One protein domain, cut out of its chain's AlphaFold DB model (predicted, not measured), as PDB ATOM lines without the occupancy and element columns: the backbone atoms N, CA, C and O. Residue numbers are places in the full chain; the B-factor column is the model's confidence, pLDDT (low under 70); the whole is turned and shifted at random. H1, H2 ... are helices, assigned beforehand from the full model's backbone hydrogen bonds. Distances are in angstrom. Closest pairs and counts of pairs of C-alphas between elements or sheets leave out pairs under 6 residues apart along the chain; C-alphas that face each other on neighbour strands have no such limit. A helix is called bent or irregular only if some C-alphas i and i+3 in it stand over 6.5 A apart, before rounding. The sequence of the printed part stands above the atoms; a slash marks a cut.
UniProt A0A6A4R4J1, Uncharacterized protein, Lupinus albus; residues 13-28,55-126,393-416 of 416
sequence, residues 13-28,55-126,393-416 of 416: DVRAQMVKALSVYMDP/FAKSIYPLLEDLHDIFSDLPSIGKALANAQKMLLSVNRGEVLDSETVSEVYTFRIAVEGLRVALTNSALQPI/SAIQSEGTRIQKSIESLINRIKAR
ATOM      1  N   ASP A  13      36.509  -6.082  39.820       39.19
ATOM      2  CA  ASP A  13      37.614  -6.517  38.958       39.19
ATOM      3  C   ASP A  13      37.147  -7.386  37.787       39.19
ATOM      4  O   ASP A  13      37.615  -7.213  36.664       39.19
ATOM      5  N   VAL A  14      36.178  -8.279  38.011       42.22
ATOM      6  CA  VAL A  14      35.597  -9.117  36.948       42.22
ATOM      7  C   VAL A  14      34.822  -8.240  35.963       42.22
ATOM      8  O   VAL A  14      35.017  -8.367  34.756       42.22
ATOM      9  N   ARG A  15      34.019  -7.282  36.459       42.62
ATOM     10  CA  ARG A  15      33.312  -6.299  35.617       42.62
ATOM     11  C   ARG A  15      34.298  -5.454  34.807       42.62
ATOM     12  O   ARG A  15      34.133  -5.329  33.598       42.62
ATOM     13  N   ALA A  16      35.344  -4.919  35.438       47.09
ATOM     14  CA  ALA A  16      36.350  -4.094  34.771       47.09
ATOM     15  C   ALA A  16      37.154  -4.881  33.722       47.09
ATOM     16  O   ALA A  16      37.383  -4.379  32.619       47.09
ATOM     17  N   GLN A  17      37.538  -6.129  34.014       47.25
ATOM     18  CA  GLN A  17      38.206  -7.004  33.047       47.25
ATOM     19  C   GLN A  17      37.291  -7.372  31.870       47.25
ATOM     20  O   GLN A  17      37.761  -7.362  30.731       47.25
ATOM     21  N   MET A  18      36.003  -7.638  32.115       52.41
ATOM     22  CA  MET A  18      35.005  -7.920  31.073       52.41
ATOM     23  C   MET A  18      34.743  -6.707  30.175       52.41
ATOM     24  O   MET A  18      34.855  -6.823  28.955       52.41
ATOM     25  N   VAL A  19      34.461  -5.534  30.754       51.94
ATOM     26  CA  VAL A  19      34.236  -4.288  29.999       51.94
ATOM     27  C   VAL A  19      35.469  -3.943  29.158       51.94
ATOM     28  O   VAL A  19      35.334  -3.676  27.967       51.94
ATOM     29  N   LYS A  20      36.684  -4.061  29.717       53.41
ATOM     30  CA  LYS A  20      37.950  -3.838  28.989       53.41
ATOM     31  C   LYS A  20      38.243  -4.889  27.906       53.41
ATOM     32  O   LYS A  20      38.997  -4.603  26.979       53.41
ATOM     33  N   ALA A  21      37.715  -6.107  28.024       50.62
ATOM     34  CA  ALA A  21      37.862  -7.142  26.998       50.62
ATOM     35  C   ALA A  21      36.881  -6.943  25.830       50.62
ATOM     36  O   ALA A  21      37.242  -7.207  24.684       50.62
ATOM     37  N   LEU A  22      35.668  -6.465  26.117       48.69
ATOM     38  CA  LEU A  22      34.601  -6.284  25.131       48.69
ATOM     39  C   LEU A  22      34.646  -4.918  24.431       48.69
ATOM     40  O   LEU A  22      34.299  -4.849  23.255       48.69
ATOM     41  N   SER A  23      35.126  -3.855  25.086       50.88
ATOM     42  CA  SER A  23      35.150  -2.497  24.512       50.88
ATOM     43  C   SER A  23      35.888  -2.386  23.175       50.88
ATOM     44  O   SER A  23      35.502  -1.586  22.333       50.88
ATOM     45  N   VAL A  24      36.897  -3.230  22.940       50.84
ATOM     46  CA  VAL A  24      37.711  -3.223  21.711       50.84
ATOM     47  C   VAL A  24      37.009  -3.890  20.514       50.84
ATOM     48  O   VAL A  24      37.410  -3.670  19.377       50.84
ATOM     49  N   TYR A  25      35.968  -4.698  20.741       48.81
ATOM     50  CA  TYR A  25      35.194  -5.371  19.679       48.81
ATOM     51  C   TYR A  25      33.853  -4.702  19.381       48.81
ATOM     52  O   TYR A  25      33.189  -5.040  18.405       48.81
ATOM     53  N   MET A  26      33.456  -3.782  20.255       48.25
ATOM     54  CA  MET A  26      32.146  -3.140  20.288       48.25
ATOM     55  C   MET A  26      32.180  -1.712  19.726       48.25
ATOM     56  O   MET A  26      31.141  -1.065  19.638       48.25
ATOM     57  N   ASP A  27      33.364  -1.241  19.327       44.78
ATOM     58  CA  ASP A  27      33.585   0.032  18.647       44.78
ATOM     59  C   ASP A  27      34.189  -0.225  17.250       44.78
ATOM     60  O   ASP A  27      35.377  -0.555  17.142       44.78
ATOM     61  N   PRO A  28      33.401  -0.091  16.161       43.16
ATOM     62  CA  PRO A  28      33.878  -0.316  14.795       43.16
ATOM     63  C   PRO A  28      35.070   0.566  14.397       43.16
ATOM     64  O   PRO A  28      35.823   0.209  13.490       43.16
ATOM     65  N   PHE A  55       4.703 -12.523  24.722       80.69
ATOM     66  CA  PHE A  55       5.635 -13.620  24.427       80.69
ATOM     67  C   PHE A  55       7.079 -13.346  24.892       80.69
ATOM     68  O   PHE A  55       7.850 -14.279  25.097       80.69
ATOM     69  N   ALA A  56       7.456 -12.074  25.047       79.38
ATOM     70  CA  ALA A  56       8.820 -11.638  25.330       79.38
ATOM     71  C   ALA A  56       9.096 -11.402  26.825       79.38
ATOM     72  O   ALA A  56      10.253 -11.234  27.210       79.38
ATOM     73  N   LYS A  57       8.065 -11.411  27.684       78.94
ATOM     74  CA  LYS A  57       8.170 -11.087  29.124       78.94
ATOM     75  C   LYS A  57       9.178 -11.949  29.898       78.94
ATOM     76  O   LYS A  57       9.719 -11.483  30.893       78.94
ATOM     77  N   SER A  58       9.449 -13.172  29.445       68.62
ATOM     78  CA  SER A  58      10.420 -14.093  30.054       68.62
ATOM     79  C   SER A  58      11.865 -13.907  29.573       68.62
ATOM     80  O   SER A  58      12.785 -14.337  30.265       68.62
ATOM     81  N   ILE A  59      12.080 -13.291  28.404       74.00
ATOM     82  CA  ILE A  59      13.407 -13.138  27.777       74.00
ATOM     83  C   ILE A  59      13.916 -11.696  27.784       74.00
ATOM     84  O   ILE A  59      15.121 -11.476  27.786       74.00
ATOM     85  N   TYR A  60      13.018 -10.712  27.797       78.31
ATOM     86  CA  TYR A  60      13.381  -9.301  27.768       78.31
ATOM     87  C   TYR A  60      14.169  -8.843  29.014       78.31
ATOM     88  O   TYR A  60      15.168  -8.153  28.813       78.31
ATOM     89  N   PRO A  61      13.858  -9.288  30.256       81.31
ATOM     90  CA  PRO A  61      14.683  -8.963  31.424       81.31
ATOM     91  C   PRO A  61      16.153  -9.361  31.249       81.31
ATOM     92  O   PRO A  61      17.031  -8.566  31.545       81.31
ATOM     93  N   LEU A  62      16.443 -10.518  30.636       75.25
ATOM     94  CA  LEU A  62      17.821 -10.941  30.348       75.25
ATOM     95  C   LEU A  62      18.561  -9.961  29.414       75.25
ATOM     96  O   LEU A  62      19.776  -9.807  29.521       75.25
ATOM     97  N   LEU A  63      17.854  -9.297  28.495       78.12
ATOM     98  CA  LEU A  63      18.441  -8.285  27.611       78.12
ATOM     99  C   LEU A  63      18.719  -6.976  28.364       78.12
ATOM    100  O   LEU A  63      19.762  -6.362  28.140       78.12
ATOM    101  N   GLU A  64      17.840  -6.581  29.289       81.50
ATOM    102  CA  GLU A  64      18.083  -5.458  30.207       81.50
ATOM    103  C   GLU A  64      19.253  -5.753  31.158       81.50
ATOM    104  O   GLU A  64      20.131  -4.909  31.335       81.50
ATOM    105  N   ASP A  65      19.335  -6.972  31.693       74.44
ATOM    106  CA  ASP A  65      20.427  -7.429  32.556       74.44
ATOM    107  C   ASP A  65      21.777  -7.364  31.826       74.44
ATOM    108  O   ASP A  65      22.759  -6.829  32.349       74.44
ATOM    109  N   LEU A  66      21.833  -7.871  30.588       72.31
ATOM    110  CA  LEU A  66      23.022  -7.807  29.735       72.31
ATOM    111  C   LEU A  66      23.390  -6.358  29.388       72.31
ATOM    112  O   LEU A  66      24.570  -6.004  29.443       72.31
ATOM    113  N   HIS A  67      22.406  -5.511  29.079       80.50
ATOM    114  CA  HIS A  67      22.620  -4.078  28.886       80.50
ATOM    115  C   HIS A  67      23.226  -3.427  30.139       80.50
ATOM    116  O   HIS A  67      24.214  -2.707  30.030       80.50
ATOM    117  N   ASP A  68      22.705  -3.709  31.333       76.00
ATOM    118  CA  ASP A  68      23.177  -3.102  32.582       76.00
ATOM    119  C   ASP A  68      24.570  -3.591  33.005       76.00
ATOM    120  O   ASP A  68      25.380  -2.800  33.508       76.00
ATOM    121  N   ILE A  69      24.884  -4.867  32.762       68.94
ATOM    122  CA  ILE A  69      26.231  -5.426  32.954       68.94
ATOM    123  C   ILE A  69      27.235  -4.694  32.055       68.94
ATOM    124  O   ILE A  69      28.300  -4.287  32.534       68.94
ATOM    125  N   PHE A  70      26.881  -4.485  30.785       70.69
ATOM    126  CA  PHE A  70      27.744  -3.903  29.753       70.69
ATOM    127  C   PHE A  70      27.448  -2.428  29.444       70.69
ATOM    128  O   PHE A  70      27.873  -1.940  28.400       70.69
ATOM    129  N   SER A  71      26.793  -1.698  30.355       75.88
ATOM    130  CA  SER A  71      26.255  -0.340  30.124       75.88
ATOM    131  C   SER A  71      27.275   0.713  29.700       75.88
ATOM    132  O   SER A  71      26.920   1.815  29.301       75.88
ATOM    133  N   ASP A  72      28.549   0.379  29.856       70.88
ATOM    134  CA  ASP A  72      29.694   1.229  29.578       70.88
ATOM    135  C   ASP A  72      30.117   1.101  28.085       70.88
ATOM    136  O   ASP A  72      31.096   1.711  27.661       70.88
ATOM    137  N   LEU A  73      29.384   0.304  27.284       69.25
ATOM    138  CA  LEU A  73      29.601   0.037  25.857       69.25
ATOM    139  C   LEU A  73      28.453   0.621  25.003       69.25
ATOM    140  O   LEU A  73      27.344   0.086  25.049       69.25
ATOM    141  N   PRO A  74      28.684   1.650  24.163       74.94
ATOM    142  CA  PRO A  74      27.619   2.289  23.377       74.94
ATOM    143  C   PRO A  74      26.815   1.335  22.477       74.94
ATOM    144  O   PRO A  74      25.607   1.511  22.308       74.94
ATOM    145  N   SER A  75      27.451   0.284  21.944       79.88
ATOM    146  CA  SER A  75      26.775  -0.711  21.103       79.88
ATOM    147  C   SER A  75      25.726  -1.538  21.851       79.88
ATOM    148  O   SER A  75      24.750  -1.942  21.227       79.88
ATOM    149  N   ILE A  76      25.847  -1.764  23.171       82.06
ATOM    150  CA  ILE A  76      24.816  -2.511  23.914       82.06
ATOM    151  C   ILE A  76      23.534  -1.681  24.077       82.06
ATOM    152  O   ILE A  76      22.440  -2.240  24.090       82.06
ATOM    153  N   GLY A  77      23.659  -0.349  24.114       84.75
ATOM    154  CA  GLY A  77      22.525   0.574  24.039       84.75
ATOM    155  C   GLY A  77      21.819   0.497  22.681       84.75
ATOM    156  O   GLY A  77      20.602   0.306  22.636       84.75
ATOM    157  N   LYS A  78      22.581   0.544  21.571       89.94
ATOM    158  CA  LYS A  78      22.039   0.341  20.207       89.94
ATOM    159  C   LYS A  78      21.380  -1.042  20.070       89.94
ATOM    160  O   LYS A  78      20.297  -1.149  19.496       89.94
ATOM    161  N   ALA A  79      21.976  -2.082  20.652       88.12
ATOM    162  CA  ALA A  79      21.437  -3.438  20.648       88.12
ATOM    163  C   ALA A  79      20.122  -3.563  21.433       88.12
ATOM    164  O   ALA A  79      19.194  -4.204  20.941       88.12
ATOM    165  N   LEU A  80      20.001  -2.941  22.615       90.50
ATOM    166  CA  LEU A  80      18.761  -2.968  23.403       90.50
ATOM    167  C   LEU A  80      17.615  -2.258  22.667       90.50
ATOM    168  O   LEU A  80      16.523  -2.816  22.571       90.50
ATOM    169  N   ALA A  81      17.871  -1.082  22.089       92.31
ATOM    170  CA  ALA A  81      16.876  -0.351  21.301       92.31
ATOM    171  C   ALA A  81      16.417  -1.151  20.064       92.31
ATOM    172  O   ALA A  81      15.217  -1.261  19.796       92.31
ATOM    173  N   ASN A  82      17.350  -1.785  19.345       93.00
ATOM    174  CA  ASN A  82      17.010  -2.663  18.223       93.00
ATOM    175  C   ASN A  82      16.291  -3.943  18.667       93.00
ATOM    176  O   ASN A  82      15.388  -4.392  17.966       93.00
ATOM    177  N   ALA A  83      16.594  -4.495  19.845       91.69
ATOM    178  CA  ALA A  83      15.858  -5.630  20.397       91.69
ATOM    179  C   ALA A  83      14.414  -5.251  20.767       91.69
ATOM    180  O   ALA A  83      13.493  -5.998  20.448       91.69
ATOM    181  N   GLN A  84      14.194  -4.079  21.369       93.56
ATOM    182  CA  GLN A  84      12.855  -3.543  21.643       93.56
ATOM    183  C   GLN A  84      12.047  -3.362  20.347       93.56
ATOM    184  O   GLN A  84      10.918  -3.850  20.250       93.56
ATOM    185  N   LYS A  85      12.644  -2.733  19.322       94.12
ATOM    186  CA  LYS A  85      12.060  -2.598  17.975       94.12
ATOM    187  C   LYS A  85      11.718  -3.967  17.377       94.12
ATOM    188  O   LYS A  85      10.582  -4.189  16.965       94.12
ATOM    189  N   MET A  86      12.670  -4.901  17.395       93.81
ATOM    190  CA  MET A  86      12.509  -6.259  16.872       93.81
ATOM    191  C   MET A  86      11.336  -6.989  17.537       93.81
ATOM    192  O   MET A  86      10.481  -7.534  16.843       93.81
ATOM    193  N   LEU A  87      11.255  -6.977  18.871       90.44
ATOM    194  CA  LEU A  87      10.195  -7.658  19.621       90.44
ATOM    195  C   LEU A  87       8.803  -7.070  19.330       90.44
ATOM    196  O   LEU A  87       7.836  -7.826  19.215       90.44
ATOM    197  N   LEU A  88       8.691  -5.747  19.165       92.62
ATOM    198  CA  LEU A  88       7.432  -5.086  18.797       92.62
ATOM    199  C   LEU A  88       6.993  -5.429  17.368       92.62
ATOM    200  O   LEU A  88       5.831  -5.791  17.167       92.62
ATOM    201  N   SER A  89       7.903  -5.380  16.396       91.75
ATOM    202  CA  SER A  89       7.593  -5.737  15.005       91.75
ATOM    203  C   SER A  89       7.241  -7.223  14.854       91.75
ATOM    204  O   SER A  89       6.286  -7.549  14.147       91.75
ATOM    205  N   VAL A  90       7.890  -8.121  15.611       90.50
ATOM    206  CA  VAL A  90       7.492  -9.540  15.713       90.50
ATOM    207  C   VAL A  90       6.072  -9.688  16.266       90.50
ATOM    208  O   VAL A  90       5.278 -10.434  15.698       90.50
ATOM    209  N   ASN A  91       5.711  -8.956  17.325       88.38
ATOM    210  CA  ASN A  91       4.359  -9.006  17.900       88.38
ATOM    211  C   ASN A  91       3.271  -8.611  16.880       88.38
ATOM    212  O   ASN A  91       2.177  -9.179  16.853       88.38
ATOM    213  N   ARG A  92       3.578  -7.620  16.038       91.56
ATOM    214  CA  ARG A  92       2.661  -7.048  15.042       91.56
ATOM    215  C   ARG A  92       2.651  -7.788  13.702       91.56
ATOM    216  O   ARG A  92       1.740  -7.578  12.903       91.56
ATOM    217  N   GLY A  93       3.619  -8.668  13.455       88.81
ATOM    218  CA  GLY A  93       3.793  -9.319  12.156       88.81
ATOM    219  C   GLY A  93       4.326  -8.390  11.065       88.81
ATOM    220  O   GLY A  93       4.049  -8.618   9.888       88.81
ATOM    221  N   GLU A  94       5.043  -7.337  11.456       93.00
ATOM    222  CA  GLU A  94       5.714  -6.392  10.558       93.00
ATOM    223  C   GLU A  94       6.973  -7.034   9.941       93.00
ATOM    224  O   GLU A  94       7.513  -8.008  10.473       93.00
ATOM    225  N   VAL A  95       7.437  -6.513   8.802       91.69
ATOM    226  CA  VAL A  95       8.697  -6.950   8.178       91.69
ATOM    227  C   VAL A  95       9.874  -6.391   8.974       91.69
ATOM    228  O   VAL A  95       9.872  -5.221   9.357       91.69
ATOM    229  N   LEU A  96      10.881  -7.229   9.217       89.62
ATOM    230  CA  LEU A  96      12.113  -6.834   9.888       89.62
ATOM    231  C   LEU A  96      13.222  -6.559   8.880       89.62
ATOM    232  O   LEU A  96      13.452  -7.329   7.953       89.62
ATOM    233  N   ASP A  97      13.939  -5.472   9.123       89.56
ATOM    234  CA  ASP A  97      15.179  -5.155   8.434       89.56
ATOM    235  C   ASP A  97      16.358  -5.970   9.018       89.56
ATOM    236  O   ASP A  97      16.395  -6.282  10.215       89.56
ATOM    237  N   SER A  98      17.328  -6.322   8.170       87.88
ATOM    238  CA  SER A  98      18.456  -7.174   8.548       87.88
ATOM    239  C   SER A  98      19.522  -6.445   9.374       87.88
ATOM    240  O   SER A  98      20.125  -7.102  10.224       87.88
ATOM    241  N   GLU A  99      19.698  -5.120   9.241       88.62
ATOM    242  CA  GLU A  99      20.557  -4.330  10.153       88.62
ATOM    243  C   GLU A  99      19.984  -4.358  11.578       88.62
ATOM    244  O   GLU A  99      20.697  -4.594  12.555       88.62
ATOM    245  N   THR A 100      18.663  -4.215  11.705       89.25
ATOM    246  CA  THR A 100      17.969  -4.297  13.002       89.25
ATOM    247  C   THR A 100      18.237  -5.638  13.699       89.25
ATOM    248  O   THR A 100      18.497  -5.664  14.902       89.25
ATOM    249  N   VAL A 101      18.214  -6.757  12.964       87.69
ATOM    250  CA  VAL A 101      18.522  -8.090  13.520       87.69
ATOM    251  C   VAL A 101      20.022  -8.269  13.781       87.69
ATOM    252  O   VAL A 101      20.400  -8.898  14.773       87.69
ATOM    253  N   SER A 102      20.894  -7.713  12.937       83.44
ATOM    254  CA  SER A 102      22.340  -7.875  13.094       83.44
ATOM    255  C   SER A 102      22.895  -7.106  14.297       83.44
ATOM    256  O   SER A 102      23.745  -7.633  15.021       83.44
ATOM    257  N   GLU A 103      22.334  -5.937  14.605       87.94
ATOM    258  CA  GLU A 103      22.606  -5.175  15.829       87.94
ATOM    259  C   GLU A 103      22.194  -5.935  17.101       87.94
ATOM    260  O   GLU A 103      22.878  -5.854  18.122       87.94
ATOM    261  N   VAL A 104      21.138  -6.756  17.051       88.69
ATOM    262  CA  VAL A 104      20.735  -7.612  18.185       88.69
ATOM    263  C   VAL A 104      21.746  -8.741  18.439       88.69
ATOM    264  O   VAL A 104      21.923  -9.152  19.592       88.69
ATOM    265  N   TYR A 105      22.507  -9.202  17.434       83.81
ATOM    266  CA  TYR A 105      23.590 -10.177  17.657       83.81
ATOM    267  C   TYR A 105      24.738  -9.644  18.530       83.81
ATOM    268  O   TYR A 105      25.519 -10.441  19.056       83.81
ATOM    269  N   THR A 106      24.800  -8.341  18.797       82.50
ATOM    270  CA  THR A 106      25.658  -7.747  19.834       82.50
ATOM    271  C   THR A 106      25.435  -8.399  21.210       82.50
ATOM    272  O   THR A 106      26.402  -8.704  21.912       82.50
ATOM    273  N   PHE A 107      24.190  -8.751  21.568       79.94
ATOM    274  CA  PHE A 107      23.904  -9.522  22.789       79.94
ATOM    275  C   PHE A 107      24.466 -10.947  22.743       79.94
ATOM    276  O   PHE A 107      24.918 -11.464  23.763       79.94
ATOM    277  N   ARG A 108      24.504 -11.587  21.567       80.38
ATOM    278  CA  ARG A 108      25.115 -12.917  21.400       80.38
ATOM    279  C   ARG A 108      26.622 -12.865  21.655       80.38
ATOM    280  O   ARG A 108      27.146 -13.746  22.331       80.38
ATOM    281  N   ILE A 109      27.303 -11.821  21.177       72.69
ATOM    282  CA  ILE A 109      28.730 -11.584  21.464       72.69
ATOM    283  C   ILE A 109      28.938 -11.364  22.971       72.69
ATOM    284  O   ILE A 109      29.851 -11.948  23.553       72.69
ATOM    285  N   ALA A 110      28.064 -10.591  23.622       70.00
ATOM    286  CA  ALA A 110      28.111 -10.346  25.064       70.00
ATOM    287  C   ALA A 110      27.923 -11.632  25.902       70.00
ATOM    288  O   ALA A 110      28.701 -11.886  26.824       70.00
ATOM    289  N   VAL A 111      26.948 -12.481  25.551       72.94
ATOM    290  CA  VAL A 111      26.702 -13.784  26.204       72.94
ATOM    291  C   VAL A 111      27.872 -14.750  25.999       72.94
ATOM    292  O   VAL A 111      28.309 -15.395  26.954       72.94
ATOM    293  N   GLU A 112      28.430 -14.832  24.789       71.94
ATOM    294  CA  GLU A 112      29.617 -15.655  24.524       71.94
ATOM    295  C   GLU A 112      30.851 -15.141  25.282       71.94
ATOM    296  O   GLU A 112      31.592 -15.937  25.863       71.94
ATOM    297  N   GLY A 113      31.032 -13.820  25.372       65.00
ATOM    298  CA  GLY A 113      32.065 -13.199  26.200       65.00
ATOM    299  C   GLY A 113      31.924 -13.546  27.682       65.00
ATOM    300  O   GLY A 113      32.903 -13.952  28.309       65.00
ATOM    301  N   LEU A 114      30.705 -13.476  28.224       64.88
ATOM    302  CA  LEU A 114      30.396 -13.877  29.599       64.88
ATOM    303  C   LEU A 114      30.701 -15.366  29.830       64.88
ATOM    304  O   LEU A 114      31.400 -15.710  30.787       64.88
ATOM    305  N   ARG A 115      30.259 -16.247  28.921       67.75
ATOM    306  CA  ARG A 115      30.526 -17.695  28.968       67.75
ATOM    307  C   ARG A 115      32.026 -17.992  28.985       67.75
ATOM    308  O   ARG A 115      32.480 -18.795  29.801       67.75
ATOM    309  N   VAL A 116      32.799 -17.364  28.099       63.31
ATOM    310  CA  VAL A 116      34.251 -17.579  27.983       63.31
ATOM    311  C   VAL A 116      34.992 -17.009  29.190       63.31
ATOM    312  O   VAL A 116      35.843 -17.699  29.742       63.31
ATOM    313  N   ALA A 117      34.645 -15.807  29.654       61.22
ATOM    314  CA  ALA A 117      35.274 -15.192  30.820       61.22
ATOM    315  C   ALA A 117      35.057 -16.019  32.100       61.22
ATOM    316  O   ALA A 117      36.026 -16.320  32.792       61.22
ATOM    317  N   LEU A 118      33.818 -16.456  32.369       59.81
ATOM    318  CA  LEU A 118      33.496 -17.341  33.500       59.81
ATOM    319  C   LEU A 118      34.186 -18.710  33.383       59.81
ATOM    320  O   LEU A 118      34.640 -19.278  34.374       59.81
ATOM    321  N   THR A 119      34.306 -19.240  32.162       62.91
ATOM    322  CA  THR A 119      35.031 -20.497  31.926       62.91
ATOM    323  C   THR A 119      36.533 -20.325  32.163       62.91
ATOM    324  O   THR A 119      37.148 -21.196  32.772       62.91
ATOM    325  N   ASN A 120      37.143 -19.212  31.748       61.03
ATOM    326  CA  ASN A 120      38.578 -18.993  31.934       61.03
ATOM    327  C   ASN A 120      38.937 -18.671  33.393       61.03
ATOM    328  O   ASN A 120      39.950 -19.179  33.869       61.03
ATOM    329  N   SER A 121      38.095 -17.954  34.147       55.19
ATOM    330  CA  SER A 121      38.281 -17.810  35.601       55.19
ATOM    331  C   SER A 121      38.131 -19.145  36.346       55.19
ATOM    332  O   SER A 121      38.849 -19.386  37.313       55.19
ATOM    333  N   ALA A 122      37.285 -20.060  35.861       51.56
ATOM    334  CA  ALA A 122      37.246 -21.440  36.345       51.56
ATOM    335  C   ALA A 122      38.479 -22.270  35.925       51.56
ATOM    336  O   ALA A 122      38.924 -23.133  36.685       51.56
ATOM    337  N   LEU A 123      39.020 -22.060  34.721       52.97
ATOM    338  CA  LEU A 123      40.140 -22.822  34.152       52.97
ATOM    339  C   LEU A 123      41.533 -22.313  34.537       52.97
ATOM    340  O   LEU A 123      42.499 -23.004  34.208       52.97
ATOM    341  N   GLN A 124      41.664 -21.174  35.229       56.72
ATOM    342  CA  GLN A 124      42.976 -20.693  35.666       56.72
ATOM    343  C   GLN A 124      43.733 -21.800  36.422       56.72
ATOM    344  O   GLN A 124      43.164 -22.424  37.328       56.72
ATOM    345  N   PRO A 125      45.003 -22.077  36.063       48.62
ATOM    346  CA  PRO A 125      45.800 -23.061  36.774       48.62
ATOM    347  C   PRO A 125      45.858 -22.706  38.258       48.62
ATOM    348  O   PRO A 125      46.229 -21.587  38.611       48.62
ATOM    349  N   ILE A 126      45.544 -23.668  39.134       54.19
ATOM    350  CA  ILE A 126      45.854 -23.531  40.561       54.19
ATOM    351  C   ILE A 126      47.366 -23.336  40.633       54.19
ATOM    352  O   ILE A 126      48.129 -24.243  40.287       54.19
ATOM    353  N   SER A 393      19.225 -13.381   6.307       87.81
ATOM    354  CA  SER A 393      19.867 -12.257   5.609       87.81
ATOM    355  C   SER A 393      21.028 -11.668   6.425       87.81
ATOM    356  O   SER A 393      22.143 -11.569   5.915       87.81
ATOM    357  N   ALA A 394      20.813 -11.395   7.717       85.12
ATOM    358  CA  ALA A 394      21.838 -10.897   8.638       85.12
ATOM    359  C   ALA A 394      23.001 -11.888   8.851       85.12
ATOM    360  O   ALA A 394      24.146 -11.478   9.033       85.12
ATOM    361  N   ILE A 395      22.743 -13.202   8.819       80.62
ATOM    362  CA  ILE A 395      23.800 -14.225   8.883       80.62
ATOM    363  C   ILE A 395      24.609 -14.264   7.578       80.62
ATOM    364  O   ILE A 395      25.830 -14.418   7.639       80.62
ATOM    365  N   GLN A 396      23.971 -14.112   6.417       80.50
ATOM    366  CA  GLN A 396      24.667 -14.101   5.125       80.50
ATOM    367  C   GLN A 396      25.550 -12.856   4.955       80.50
ATOM    368  O   GLN A 396      26.682 -12.981   4.488       80.50
ATOM    369  N   SER A 397      25.075 -11.678   5.372       80.88
ATOM    370  CA  SER A 397      25.836 -10.425   5.291       80.88
ATOM    371  C   SER A 397      26.881 -10.283   6.405       80.88
ATOM    372  O   SER A 397      28.047  -9.998   6.131       80.88
ATOM    373  N   GLU A 398      26.500 -10.511   7.667       77.00
ATOM    374  CA  GLU A 398      27.318 -10.156   8.838       77.00
ATOM    375  C   GLU A 398      27.808 -11.360   9.656       77.00
ATOM    376  O   GLU A 398      28.600 -11.197  10.591       77.00
ATOM    377  N   GLY A 399      27.405 -12.588   9.316       72.56
ATOM    378  CA  GLY A 399      27.773 -13.793  10.071       72.56
ATOM    379  C   GLY A 399      29.285 -14.001  10.183       72.56
ATOM    380  O   GLY A 399      29.780 -14.361  11.252       72.56
ATOM    381  N   THR A 400      30.043 -13.678   9.129       76.56
ATOM    382  CA  THR A 400      31.516 -13.742   9.158       76.56
ATOM    383  C   THR A 400      32.132 -12.685  10.082       76.56
ATOM    384  O   THR A 400      33.125 -12.978  10.751       76.56
ATOM    385  N   ARG A 401      31.531 -11.488  10.184       79.00
ATOM    386  CA  ARG A 401      31.929 -10.425  11.126       79.00
ATOM    387  C   ARG A 401      31.703 -10.889  12.563       79.00
ATOM    388  O   ARG A 401      32.626 -10.849  13.371       79.00
ATOM    389  N   ILE A 402      30.509 -11.405  12.856       71.69
ATOM    390  CA  ILE A 402      30.123 -11.889  14.191       71.69
ATOM    391  C   ILE A 402      31.003 -13.070  14.621       71.69
ATOM    392  O   ILE A 402      31.515 -13.077  15.742       71.69
ATOM    393  N   GLN A 403      31.237 -14.042  13.732       71.88
ATOM    394  CA  GLN A 403      32.099 -15.189  14.021       71.88
ATOM    395  C   GLN A 403      33.548 -14.761  14.293       71.88
ATOM    396  O   GLN A 403      34.113 -15.187  15.299       71.88
ATOM    397  N   LYS A 404      34.125 -13.874  13.467       78.31
ATOM    398  CA  LYS A 404      35.473 -13.321  13.694       78.31
ATOM    399  C   LYS A 404      35.569 -12.566  15.022       78.31
ATOM    400  O   LYS A 404      36.563 -12.729  15.728       78.31
ATOM    401  N   SER A 405      34.548 -11.794  15.400       68.81
ATOM    402  CA  SER A 405      34.505 -11.106  16.698       68.81
ATOM    403  C   SER A 405      34.504 -12.093  17.872       68.81
ATOM    404  O   SER A 405      35.286 -11.925  18.806       68.81
ATOM    405  N   ILE A 406      33.695 -13.158  17.807       66.25
ATOM    406  CA  ILE A 406      33.644 -14.208  18.843       66.25
ATOM    407  C   ILE A 406      34.970 -14.983  18.919       66.25
ATOM    408  O   ILE A 406      35.493 -15.211  20.011       66.25
ATOM    409  N   GLU A 407      35.546 -15.372  17.783       70.31
ATOM    410  CA  GLU A 407      36.808 -16.117  17.729       70.31
ATOM    411  C   GLU A 407      37.990 -15.283  18.244       70.31
ATOM    412  O   GLU A 407      38.786 -15.754  19.059       70.31
ATOM    413  N   SER A 408      38.072 -14.015  17.836       67.44
ATOM    414  CA  SER A 408      39.107 -13.087  18.297       67.44
ATOM    415  C   SER A 408      38.998 -12.817  19.806       67.44
ATOM    416  O   SER A 408      40.014 -12.829  20.508       67.44
ATOM    417  N   LEU A 409      37.772 -12.681  20.328       63.47
ATOM    418  CA  LEU A 409      37.493 -12.587  21.763       63.47
ATOM    419  C   LEU A 409      37.969 -13.844  22.513       63.47
ATOM    420  O   LEU A 409      38.708 -13.728  23.493       63.47
ATOM    421  N   ILE A 410      37.625 -15.043  22.030       61.19
ATOM    422  CA  ILE A 410      38.084 -16.320  22.607       61.19
ATOM    423  C   ILE A 410      39.615 -16.389  22.641       61.19
ATOM    424  O   ILE A 410      40.189 -16.741  23.673       61.19
ATOM    425  N   ASN A 411      40.280 -16.041  21.540       66.38
ATOM    426  CA  ASN A 411      41.733 -16.127  21.433       66.38
ATOM    427  C   ASN A 411      42.438 -15.134  22.371       66.38
ATOM    428  O   ASN A 411      43.407 -15.514  23.028       66.38
ATOM    429  N   ARG A 412      41.921 -13.908  22.540       61.12
ATOM    430  CA  ARG A 412      42.484 -12.938  23.499       61.12
ATOM    431  C   ARG A 412      42.254 -13.303  24.966       61.12
ATOM    432  O   ARG A 412      43.141 -13.039  25.773       61.12
ATOM    433  N   ILE A 413      41.116 -13.903  25.330       55.75
ATOM    434  CA  ILE A 413      40.874 -14.340  26.721       55.75
ATOM    435  C   ILE A 413      41.671 -15.625  27.036       55.75
ATOM    436  O   ILE A 413      41.994 -15.855  28.194       55.75
ATOM    437  N   LYS A 414      42.032 -16.444  26.034       58.59
ATOM    438  CA  LYS A 414      42.956 -17.594  26.181       58.59
ATOM    439  C   LYS A 414      44.444 -17.219  26.207       58.59
ATOM    440  O   LYS A 414      45.246 -18.009  26.690       58.59
ATOM    441  N   ALA A 415      44.817 -16.073  25.639       55.16
ATOM    442  CA  ALA A 415      46.194 -15.568  25.629       55.16
ATOM    443  C   ALA A 415      46.571 -14.787  26.908       55.16
ATOM    444  O   ALA A 415      47.657 -14.209  26.976       55.16
ATOM    445  N   ARG A 416      45.668 -14.747  27.897       46.91
ATOM    446  CA  ARG A 416      45.873 -14.249  29.263       46.91
ATOM    447  C   ARG A 416      45.684 -15.393  30.256       46.91
ATOM    448  O   ARG A 416      46.376 -15.347  31.291       46.91
TER     449      ARG A 416
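AT A GLANCE: This is residues 13 to 28, 55 to 126 and 393 to 416 of the 416 residues of an uncharacterized protein of Lupinus albus (UniProt A0A6A4R4J1). Two long helices, H4 and H5, lie side by side, running the same way, and H4 is the core on which the other helices pack. The helical hairpin of H2 and H3 packs steeply across H4 on the side away from H5, and H1 packs at a slant on residues 110 to 117, farther along H4. The printed part has 112 residues with five named helices, H1 to H5 in chain order, and no named strand; the class is all helix. It is compact, with a radius of gyration of the C-alphas of 15.0 A, but elongated, spanning 53 by 29 by 21 A.

IN THESE COORDINATES: H1, residues 13 to 22, begins at C-alpha 13 (37.614, -6.517, 38.958) and is 14.2 A long. H2 is residues 60 to 69, 14.4 A. H3 is residues 74 to 92, 27.9 A. H4, residues 98 to 123, runs 37.0 A from C-alpha 98 (18.456, -7.174, 8.548). H5, residues 393 to 414, is 31.4 A long and ends at C-alpha 414 (42.956, -17.594, 26.181); it is irregular, with C-alphas 397 and 400 7.6 A apart, and has a kink of 52 degrees near residue 400.

HOW THE PARTS SIT: H4 is the hub, touching four helices. It touches H5 at a shallow tilt of 20 degrees, closest at the C-alphas of Ser 98 and Ala 394, 5.0 A. With residues 100 to 107 alone it touches H3 at a steep tilt of 57 degrees, closest at the C-alphas of Ala 79 and Val 104, 4.9 A. H2 and H3 form a hairpin, closest at the C-alphas of His 67 and Ile 76, 5.7 A. H1 touches H4 at a steep tilt of 42 degrees, opposite ways, closest at the C-alphas of Met 18 and Ala 117, 7.3 A. H3 and H5 are apart. Every O i to N i+4 pair is within hydrogen-bond range in H1, H2 and H3; in H4 18 of 22 are, in H5 16 of 18.

THE WHOLE: The C-alphas farthest apart, of Glu 94 and Ile 126, are 53.0 A apart. Residues 29 to 54 and 127 to 392 are not printed, leaving gaps of 32.7 A and 45.0 A between C-alphas. The links H2 to H3 and H3 to H4 are tight. The mean pLDDT of the printed part is 72.1; 44 residues are under 70, among them 13 to 28, 113 to 126 and 408 to 416.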